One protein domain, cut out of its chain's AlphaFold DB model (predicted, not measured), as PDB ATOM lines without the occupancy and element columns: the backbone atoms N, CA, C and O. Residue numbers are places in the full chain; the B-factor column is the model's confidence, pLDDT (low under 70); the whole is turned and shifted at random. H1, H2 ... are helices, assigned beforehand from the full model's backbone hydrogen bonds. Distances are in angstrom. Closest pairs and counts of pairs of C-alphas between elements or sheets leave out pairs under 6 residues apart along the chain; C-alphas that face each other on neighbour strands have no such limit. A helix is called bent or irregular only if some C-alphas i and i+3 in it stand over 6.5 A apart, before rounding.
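This is residues 145 to 212 of the 294 residues of the protein "DNA-directed RNA polymerase subunit" of Hordeum vulgare subsp. vulgare (UniProt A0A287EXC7). What is the shape? H1 and H2 form a helical hairpin, with the first turns of H1 folded back at a kink near residue 152, and H3 sits beyond the end of H2. How large? 68 residues are printed, all helix by class, with three named helices in the order H1, H2, H3; the whole is only just compact, close to loose, radius of gyration of the C-alphas 12.8 A, spans 38 by 27 by 18 A.

Where is H1? Residues 145 to 171, 18.7 A, from C-alpha 145 at (279.853, 307.111, 350.916); it is irregular, C-alphas 151 and 154 being 9.4 A apart. And the others? H2 is residues 178 to 189, 16.5 A; H3 is residues 199 to 208, 14.4 A, ending at C-alpha 208 (269.227, 292.506, 344.094).

How do H1 and H2 stand? H1 touches H2 with residues 154 to 166 alone, the closest C-alphas being those of Val 162 and Leu 181, 6.3 A. They run opposite ways at a shallow tilt of 33 degrees, only just short of steep. And H3? It is near H2, with 5 pairs of C-alphas within 10 A, and apart from H1. Backbones? Every O i to N i+4 pair is within hydrogen-bond range in H2 and H3, 20 of 23 in H1.

How far across? The two C-alphas farthest apart, Gly 173 and Ser 212, are 39.0 A apart. Any cut or low confidence? The printed part has no cut, both links are short, and no printed residue is under 70 in pLDDT.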
ATOM      1  N   VAL A 145     279.609 308.289 351.771       92.50
ATOM      2  CA  VAL A 145     279.853 307.111 350.916       92.50
ATOM      3  C   VAL A 145     278.869 307.075 349.745       92.50
ATOM      4  O   VAL A 145     279.250 306.746 348.626       92.50
ATOM      5  N   TYR A 146     277.606 307.436 349.996       90.31
ATOM      6  CA  TYR A 146     276.563 307.453 348.975       90.31
ATOM      7  C   TYR A 146     276.831 308.515 347.905       90.31
ATOM      8  O   TYR A 146     276.738 308.222 346.717       90.31
ATOM      9  N   ASP A 147     277.236 309.721 348.303       89.38
ATOM     10  CA  ASP A 147     277.532 310.789 347.344       89.38
ATOM     11  C   ASP A 147     278.784 310.475 346.516       89.38
ATOM     12  O   ASP A 147     278.831 310.774 345.321       89.38
ATOM     13  N   ILE A 148     279.782 309.823 347.123       92.25
ATOM     14  CA  ILE A 148     280.957 309.305 346.410       92.25
ATOM     15  C   ILE A 148     280.533 308.228 345.414       92.25
ATOM     16  O   ILE A 148     280.956 308.285 344.266       92.25
ATOM     17  N   PHE A 149     279.661 307.295 345.804       92.56
ATOM     18  CA  PHE A 149     279.117 306.291 344.891       92.56
ATOM     19  C   PHE A 149     278.398 306.939 343.700       92.56
ATOM     20  O   PHE A 149     278.659 306.574 342.555       92.56
ATOM     21  N   CYS A 150     277.544 307.934 343.949       88.62
ATOM     22  CA  CYS A 150     276.834 308.652 342.892       88.62
ATOM     23  C   CYS A 150     277.764 309.450 341.965       88.62
ATOM     24  O   CYS A 150     277.417 309.648 340.805       88.62
ATOM     25  N   SER A 151     278.914 309.910 342.463       89.69
ATOM     26  CA  SER A 151     279.835 310.772 341.706       89.69
ATOM     27  C   SER A 151     280.940 309.992 340.989       89.69
ATOM     28  O   SER A 151     281.312 310.337 339.873       89.69
ATOM     29  N   TYR A 152     281.466 308.948 341.628       91.12
ATOM     30  CA  TYR A 152     282.703 308.263 341.244       91.12
ATOM     31  C   TYR A 152     282.573 306.733 341.179       91.12
ATOM     32  O   TYR A 152     283.565 306.044 340.941       91.12
ATOM     33  N   GLY A 153     281.377 306.185 341.405       93.56
ATOM     34  CA  GLY A 153     281.109 304.751 341.315       93.56
ATOM     35  C   GLY A 153     281.468 303.942 342.566       93.56
ATOM     36  O   GLY A 153     281.909 304.467 343.594       93.56
ATOM     37  N   ILE A 154     281.225 302.630 342.482       95.75
ATOM     38  CA  ILE A 154     281.278 301.712 343.629       95.75
ATOM     39  C   ILE A 154     282.691 301.510 344.181       95.75
ATOM     40  O   ILE A 154     282.851 301.520 345.398       95.75
ATOM     41  N   ASP A 155     283.712 301.426 343.330       96.38
ATOM     42  CA  ASP A 155     285.099 301.194 343.762       96.38
ATOM     43  C   ASP A 155     285.642 302.371 344.579       96.38
ATOM     44  O   ASP A 155     286.234 302.192 345.646       96.38
ATOM     45  N   SER A 156     285.365 303.595 344.122       94.56
ATOM     46  CA  SER A 156     285.723 304.831 344.822       94.56
ATOM     47  C   SER A 156     285.024 304.922 346.180       94.56
ATOM     48  O   SER A 156     285.651 305.243 347.192       94.56
ATOM     49  N   ALA A 157     283.729 304.589 346.222       95.81
ATOM     50  CA  ALA A 157     282.958 304.550 347.461       95.81
ATOM     51  C   ALA A 157     283.469 303.472 348.423       95.81
ATOM     52  O   ALA A 157     283.546 303.709 349.628       95.81
ATOM     53  N   TRP A 158     283.859 302.311 347.895       97.38
ATOM     54  CA  TRP A 158     284.419 301.209 348.665       97.38
ATOM     55  C   TRP A 158     285.753 301.581 349.298       97.38
ATOM     56  O   TRP A 158     285.923 301.415 350.507       97.38
ATOM     57  N   LYS A 159     286.666 302.169 348.517       96.19
ATOM     58  CA  LYS A 159     287.965 302.631 349.014       96.19
ATOM     59  C   LYS A 159     287.783 303.662 350.127       96.19
ATOM     60  O   LYS A 159     288.346 303.500 351.208       96.19
ATOM     61  N   TYR A 160     286.929 304.660 349.891       95.62
ATOM     62  CA  TYR A 160     286.598 305.669 350.892       95.62
ATOM     63  C   TYR A 160     286.005 305.060 352.167       95.62
ATOM     64  O   TYR A 160     286.398 305.437 353.268       95.62
ATOM     65  N   PHE A 161     285.075 304.111 352.039       96.69
ATOM     66  CA  PHE A 161     284.462 303.456 353.189       96.69
ATOM     67  C   PHE A 161     285.502 302.714 354.039       96.69
ATOM     68  O   PHE A 161     285.499 302.865 355.258       96.69
ATOM     69  N   VAL A 162     286.420 301.965 353.416       97.06
ATOM     70  CA  VAL A 162     287.489 301.241 354.126       97.06
ATOM     71  C   VAL A 162     288.436 302.207 354.845       97.06
ATOM     72  O   VAL A 162     288.760 301.985 356.013       97.06
ATOM     73  N   GLU A 163     288.859 303.285 354.181       95.50
ATOM     74  CA  GLU A 163     289.721 304.322 354.770       95.50
ATOM     75  C   GLU A 163     289.028 305.046 355.929       95.50
ATOM     76  O   GLU A 163     289.609 305.213 357.001       95.50
ATOM     77  N   SER A 164     287.760 305.420 355.743       94.50
ATOM     78  CA  SER A 164     286.956 306.066 356.778       94.50
ATOM     79  C   SER A 164     286.730 305.144 357.971       94.50
ATOM     80  O   SER A 164     286.758 305.618 359.104       94.50
ATOM     81  N   LEU A 165     286.491 303.850 357.743       94.75
ATOM     82  CA  LEU A 165     286.287 302.886 358.817       94.75
ATOM     83  C   LEU A 165     287.577 302.696 359.620       94.75
ATOM     84  O   LEU A 165     287.517 302.732 360.842       94.75
ATOM     85  N   ARG A 166     288.729 302.584 358.944       96.06
ATOM     86  CA  ARG A 166     290.049 302.524 359.590       96.06
ATOM     87  C   ARG A 166     290.322 303.757 360.450       96.06
ATOM     88  O   ARG A 166     290.597 303.614 361.632       96.06
ATOM     89  N   SER A 167     290.174 304.954 359.882       94.44
ATOM     90  CA  SER A 167     290.361 306.201 360.633       94.44
ATOM     91  C   SER A 167     289.448 306.248 361.859       94.44
ATOM     92  O   SER A 167     289.911 306.529 362.956       94.44
ATOM     93  N   LYS A 168     288.170 305.881 361.717       95.12
ATOM     94  CA  LYS A 168     287.227 305.870 362.843       95.12
ATOM     95  C   LYS A 168     287.566 304.829 363.905       95.12
ATOM     96  O   LYS A 168     287.298 305.084 365.073       95.12
ATOM     97  N   THR A 169     288.111 303.671 363.529       95.31
ATOM     98  CA  THR A 169     288.557 302.656 364.494       95.31
ATOM     99  C   THR A 169     289.818 303.099 365.227       95.31
ATOM    100  O   THR A 169     289.919 302.885 366.434       95.31
ATOM    101  N   ASP A 170     290.725 303.784 364.532       94.06
ATOM    102  CA  ASP A 170     291.936 304.353 365.121       94.06
ATOM    103  C   ASP A 170     291.585 305.496 366.095       94.06
ATOM    104  O   ASP A 170     292.077 305.494 367.224       94.06
ATOM    105  N   ASP A 171     290.643 306.381 365.729       94.50
ATOM    106  CA  ASP A 171     290.132 307.475 366.579       94.50
ATOM    107  C   ASP A 171     289.596 306.970 367.935       94.50
ATOM    108  O   ASP A 171     289.707 307.652 368.953       94.50
ATOM    109  N   ILE A 172     288.997 305.772 367.965       95.12
ATOM    110  CA  ILE A 172     288.463 305.145 369.190       95.12
ATOM    111  C   ILE A 172     289.468 304.198 369.868       95.12
ATOM    112  O   ILE A 172     289.090 303.440 370.766       95.12
ATOM    113  N   GLY A 173     290.730 304.185 369.425       93.69
ATOM    114  CA  GLY A 173     291.798 303.350 369.981       93.69
ATOM    115  C   GLY A 173     291.627 301.849 369.722       93.69
ATOM    116  O   GLY A 173     292.139 301.022 370.479       93.69
ATOM    117  N   ARG A 174     290.873 301.460 368.687       94.19
ATOM    118  CA  ARG A 174     290.632 300.060 368.318       94.19
ATOM    119  C   ARG A 174     291.458 299.691 367.094       94.19
ATOM    120  O   ARG A 174     291.108 300.029 365.971       94.19
ATOM    121  N   ASN A 175     292.498 298.890 367.304       93.06
ATOM    122  CA  ASN A 175     293.278 298.327 366.207       93.06
ATOM    123  C   ASN A 175     292.543 297.126 365.582       93.06
ATOM    124  O   ASN A 175     292.730 295.977 365.992       93.06
ATOM    125  N   ILE A 176     291.660 297.399 364.618       95.12
ATOM    126  CA  ILE A 176     290.969 296.359 363.849       95.12
ATOM    127  C   ILE A 176     291.820 295.976 362.639       95.12
ATOM    128  O   ILE A 176     292.146 296.798 361.780       95.12
ATOM    129  N   ARG A 177     292.130 294.682 362.535       95.50
ATOM    130  CA  ARG A 177     292.841 294.117 361.387       95.50
ATOM    131  C   ARG A 177     292.164 294.462 360.058       95.50
ATOM    132  O   ARG A 177     290.940 294.402 359.930       95.50
ATOM    133  N   ARG A 178     292.982 294.741 359.035       95.69
ATOM    134  CA  ARG A 178     292.518 295.144 357.696       95.69
ATOM    135  C   ARG A 178     291.524 294.149 357.107       95.69
ATOM    136  O   ARG A 178     290.546 294.570 356.504       95.69
ATOM    137  N   GLU A 179     291.752 292.855 357.300       97.69
ATOM    138  CA  GLU A 179     290.929 291.803 356.701       97.69
ATOM    139  C   GLU A 179     289.472 291.885 357.174       97.69
ATOM    140  O   GLU A 179     288.561 291.706 356.372       97.69
ATOM    141  N   HIS A 180     289.232 292.245 358.438       97.06
ATOM    142  CA  HIS A 180     287.871 292.423 358.950       97.06
ATOM    143  C   HIS A 180     287.181 293.640 358.330       97.06
ATOM    144  O   HIS A 180     286.009 293.558 357.965       97.06
ATOM    145  N   LEU A 181     287.909 294.746 358.146       96.56
ATOM    146  CA  LEU A 181     287.380 295.943 357.480       96.56
ATOM    147  C   LEU A 181     286.992 295.637 356.027       96.56
ATOM    148  O   LEU A 181     285.933 296.059 355.565       96.56
ATOM    149  N   LEU A 182     287.831 294.863 355.329       97.81
ATOM    150  CA  LEU A 182     287.580 294.430 353.955       97.81
ATOM    151  C   LEU A 182     286.353 293.522 353.862       97.81
ATOM    152  O   LEU A 182     285.526 293.723 352.978       97.81
ATOM    153  N   VAL A 183     286.197 292.565 354.784       97.62
ATOM    154  CA  VAL A 183     285.007 291.700 354.833       97.62
ATOM    155  C   VAL A 183     283.744 292.541 354.994       97.62
ATOM    156  O   VAL A 183     282.809 292.368 354.219       97.62
ATOM    157  N   VAL A 184     283.726 293.500 355.927       96.38
ATOM    158  CA  VAL A 184     282.571 294.393 356.113       96.38
ATOM    159  C   VAL A 184     282.286 295.190 354.840       96.38
ATOM    160  O   VAL A 184     281.158 295.174 354.353       96.38
ATOM    161  N   ALA A 185     283.293 295.848 354.264       96.88
ATOM    162  CA  ALA A 185     283.119 296.651 353.056       96.88
ATOM    163  C   ALA A 185     282.593 295.817 351.876       96.88
ATOM    164  O   ALA A 185     281.654 296.235 351.195       96.88
ATOM    165  N   ASN A 186     283.134 294.613 351.672       97.19
ATOM    166  CA  ASN A 186     282.690 293.686 350.631       97.19
ATOM    167  C   ASN A 186     281.251 293.222 350.871       97.19
ATOM    168  O   ASN A 186     280.435 293.266 349.955       97.19
ATOM    169  N   CYS A 187     280.903 292.842 352.103       95.19
ATOM    170  CA  CYS A 187     279.549 292.411 352.441       95.19
ATOM    171  C   CYS A 187     278.504 293.497 352.170       95.19
ATOM    172  O   CYS A 187     277.426 293.169 351.692       95.19
ATOM    173  N   LEU A 188     278.814 294.768 352.448       96.06
ATOM    174  CA  LEU A 188     277.873 295.876 352.248       96.06
ATOM    175  C   LEU A 188     277.772 296.337 350.789       96.06
ATOM    176  O   LEU A 188     276.800 297.000 350.441       96.06
ATOM    177  N   SER A 189     278.758 296.014 349.947       96.38
ATOM    178  CA  SER A 189     278.850 296.479 348.551       96.38
ATOM    179  C   SER A 189     278.645 295.380 347.502       96.38
ATOM    180  O   SER A 189     278.571 295.688 346.314       96.38
ATOM    181  N   VAL A 190     278.489 294.119 347.922       95.44
ATOM    182  CA  VAL A 190     278.448 292.915 347.066       95.44
ATOM    183  C   VAL A 190     277.462 292.989 345.891       95.44
ATOM    184  O   VAL A 190     277.699 292.407 344.840       95.44
ATOM    185  N   SER A 191     276.364 293.731 346.025       94.75
ATOM    186  CA  SER A 191     275.364 293.910 344.961       94.75
ATOM    187  C   SER A 191     275.678 295.058 343.985       94.75
ATOM    188  O   SER A 191     274.780 295.531 343.286       94.75
ATOM    189  N   GLY A 192     276.904 295.592 344.010       93.62
ATOM    190  CA  GLY A 192     277.333 296.762 343.233       93.62
ATOM    191  C   GLY A 192     276.843 298.108 343.785       93.62
ATOM    192  O   GLY A 192     276.945 299.129 343.110       93.62
ATOM    193  N   GLN A 193     276.277 298.115 344.994       92.69
ATOM    194  CA  GLN A 193     275.799 299.301 345.713       92.69
ATOM    195  C   GLN A 193     275.920 299.067 347.216       92.69
ATOM    196  O   GLN A 193     275.743 297.935 347.668       92.69
ATOM    197  N   PHE A 194     276.155 300.141 347.972       94.38
ATOM    198  CA  PHE A 194     276.197 300.088 349.429       94.38
ATOM    199  C   PHE A 194     274.801 299.924 350.031       94.38
ATOM    200  O   PHE A 194     273.942 300.793 349.879       94.38
ATOM    201  N   HIS A 195     274.609 298.843 350.777       94.44
ATOM    202  CA  HIS A 195     273.424 298.605 351.590       94.44
ATOM    203  C   HIS A 195     273.812 298.655 353.064       94.44
ATOM    204  O   HIS A 195     274.727 297.963 353.497       94.44
ATOM    205  N   GLY A 196     273.128 299.489 353.849       92.00
ATOM    206  CA  GLY A 196     273.379 299.572 355.288       92.00
ATOM    207  C   GLY A 196     272.962 298.299 356.030       92.00
ATOM    208  O   GLY A 196     272.084 297.561 355.578       92.00
ATOM    209  N   LEU A 197     273.536 298.091 357.221       90.81
ATOM    210  CA  LEU A 197     273.155 297.027 358.162       90.81
ATOM    211  C   LEU A 197     271.810 297.336 358.842       90.81
ATOM    212  O   LEU A 197     271.718 297.522 360.051       90.81
ATOM    213  N   SER A 198     270.755 297.428 358.042       91.94
ATOM    214  CA  SER A 198     269.378 297.637 358.483       91.94
ATOM    215  C   SER A 198     268.462 296.597 357.846       91.94
ATOM    216  O   SER A 198     268.807 295.984 356.836       91.94
ATOM    217  N   SER A 199     267.262 296.412 358.402       89.12
ATOM    218  CA  SER A 199     266.263 295.478 357.850       89.12
ATOM    219  C   SER A 199     265.974 295.783 356.379       89.12
ATOM    220  O   SER A 199     266.002 294.898 355.525       89.12
ATOM    221  N   GLN A 200     265.792 297.069 356.070       90.75
ATOM    222  CA  GLN A 200     265.556 297.537 354.714       90.75
ATOM    223  C   GLN A 200     266.780 297.342 353.810       90.75
ATOM    224  O   GLN A 200     266.617 296.867 352.688       90.75
ATOM    225  N   GLY A 201     267.987 297.667 354.288       92.81
ATOM    226  CA  GLY A 201     269.220 297.514 353.513       92.81
ATOM    227  C   GLY A 201     269.503 296.052 353.166       92.81
ATOM    228  O   GLY A 201     269.693 295.718 351.998       92.81
ATOM    229  N   LEU A 202     269.408 295.154 354.149       90.62
ATOM    230  CA  LEU A 202     269.578 293.714 353.943       90.62
ATOM    231  C   LEU A 202     268.527 293.140 352.987       90.62
ATOM    232  O   LEU A 202     268.849 292.308 352.138       90.62
ATOM    233  N   LYS A 203     267.272 293.587 353.094       89.81
ATOM    234  CA  LYS A 203     266.202 293.183 352.177       89.81
ATOM    235  C   LYS A 203     266.476 293.627 350.741       89.81
ATOM    236  O   LYS A 203     266.310 292.833 349.813       89.81
ATOM    237  N   GLN A 204     266.894 294.876 350.548       92.62
ATOM    238  CA  GLN A 204     267.251 295.419 349.235       92.62
ATOM    239  C   GLN A 204     268.428 294.658 348.615       92.62
ATOM    240  O   GLN A 204     268.339 294.248 347.458       92.62
ATOM    241  N   GLN A 205     269.473 294.385 349.401       93.44
ATOM    242  CA  GLN A 205     270.626 293.604 348.959       93.44
ATOM    243  C   GLN A 205     270.216 292.191 348.524       93.44
ATOM    244  O   GLN A 205     270.537 291.776 347.414       93.44
ATOM    245  N   ARG A 206     269.463 291.461 349.360       89.88
ATOM    246  CA  ARG A 206     268.974 290.111 349.025       89.88
ATOM    247  C   ARG A 206     268.127 290.107 347.759       89.88
ATOM    248  O   ARG A 206     268.326 289.256 346.901       89.88
ATOM    249  N   THR A 207     267.239 291.091 347.614       90.44
ATOM    250  CA  THR A 207     266.402 291.243 346.415       90.44
ATOM    251  C   THR A 207     267.259 291.427 345.161       90.44
ATOM    252  O   THR A 207     267.019 290.757 344.162       90.44
ATOM    253  N   ARG A 208     268.289 292.286 345.214       93.75
ATOM    254  CA  ARG A 208     269.227 292.506 344.094       93.75
ATOM    255  C   ARG A 208     270.052 291.274 343.741       93.75
ATOM    256  O   ARG A 208     270.348 291.074 342.572       93.75
ATOM    257  N   LEU A 209     270.420 290.476 344.739       92.06
ATOM    258  CA  LEU A 209     271.162 289.228 344.553       92.06
ATOM    259  C   LEU A 209     270.253 288.033 344.232       92.06
ATOM    260  O   LEU A 209     270.741 286.910 344.152       92.06
ATOM    261  N   SER A 210     268.939 288.248 344.101       91.19
ATOM    262  CA  SER A 210     267.945 287.184 343.911       91.19
ATOM    263  C   SER A 210     268.010 286.086 344.985       91.19
ATOM    264  O   SER A 210     267.703 284.925 344.726       91.19
ATOM    265  N   ILE A 211     268.381 286.455 346.214       88.38
ATOM    266  CA  ILE A 211     268.438 285.548 347.362       88.38
ATOM    267  C   ILE A 211     267.069 285.534 348.043       88.38
ATOM    268  O   ILE A 211     266.624 286.546 348.589       88.38
ATOM    269  N   SER A 212     266.423 284.367 348.052       88.44
ATOM    270  CA  SER A 212     265.209 284.108 348.828       88.44
ATOM    271  C   SER A 212     265.571 283.431 350.147       88.44
ATOM    272  O   SER A 212     266.092 282.320 350.147       88.44
TER     273      SER A 212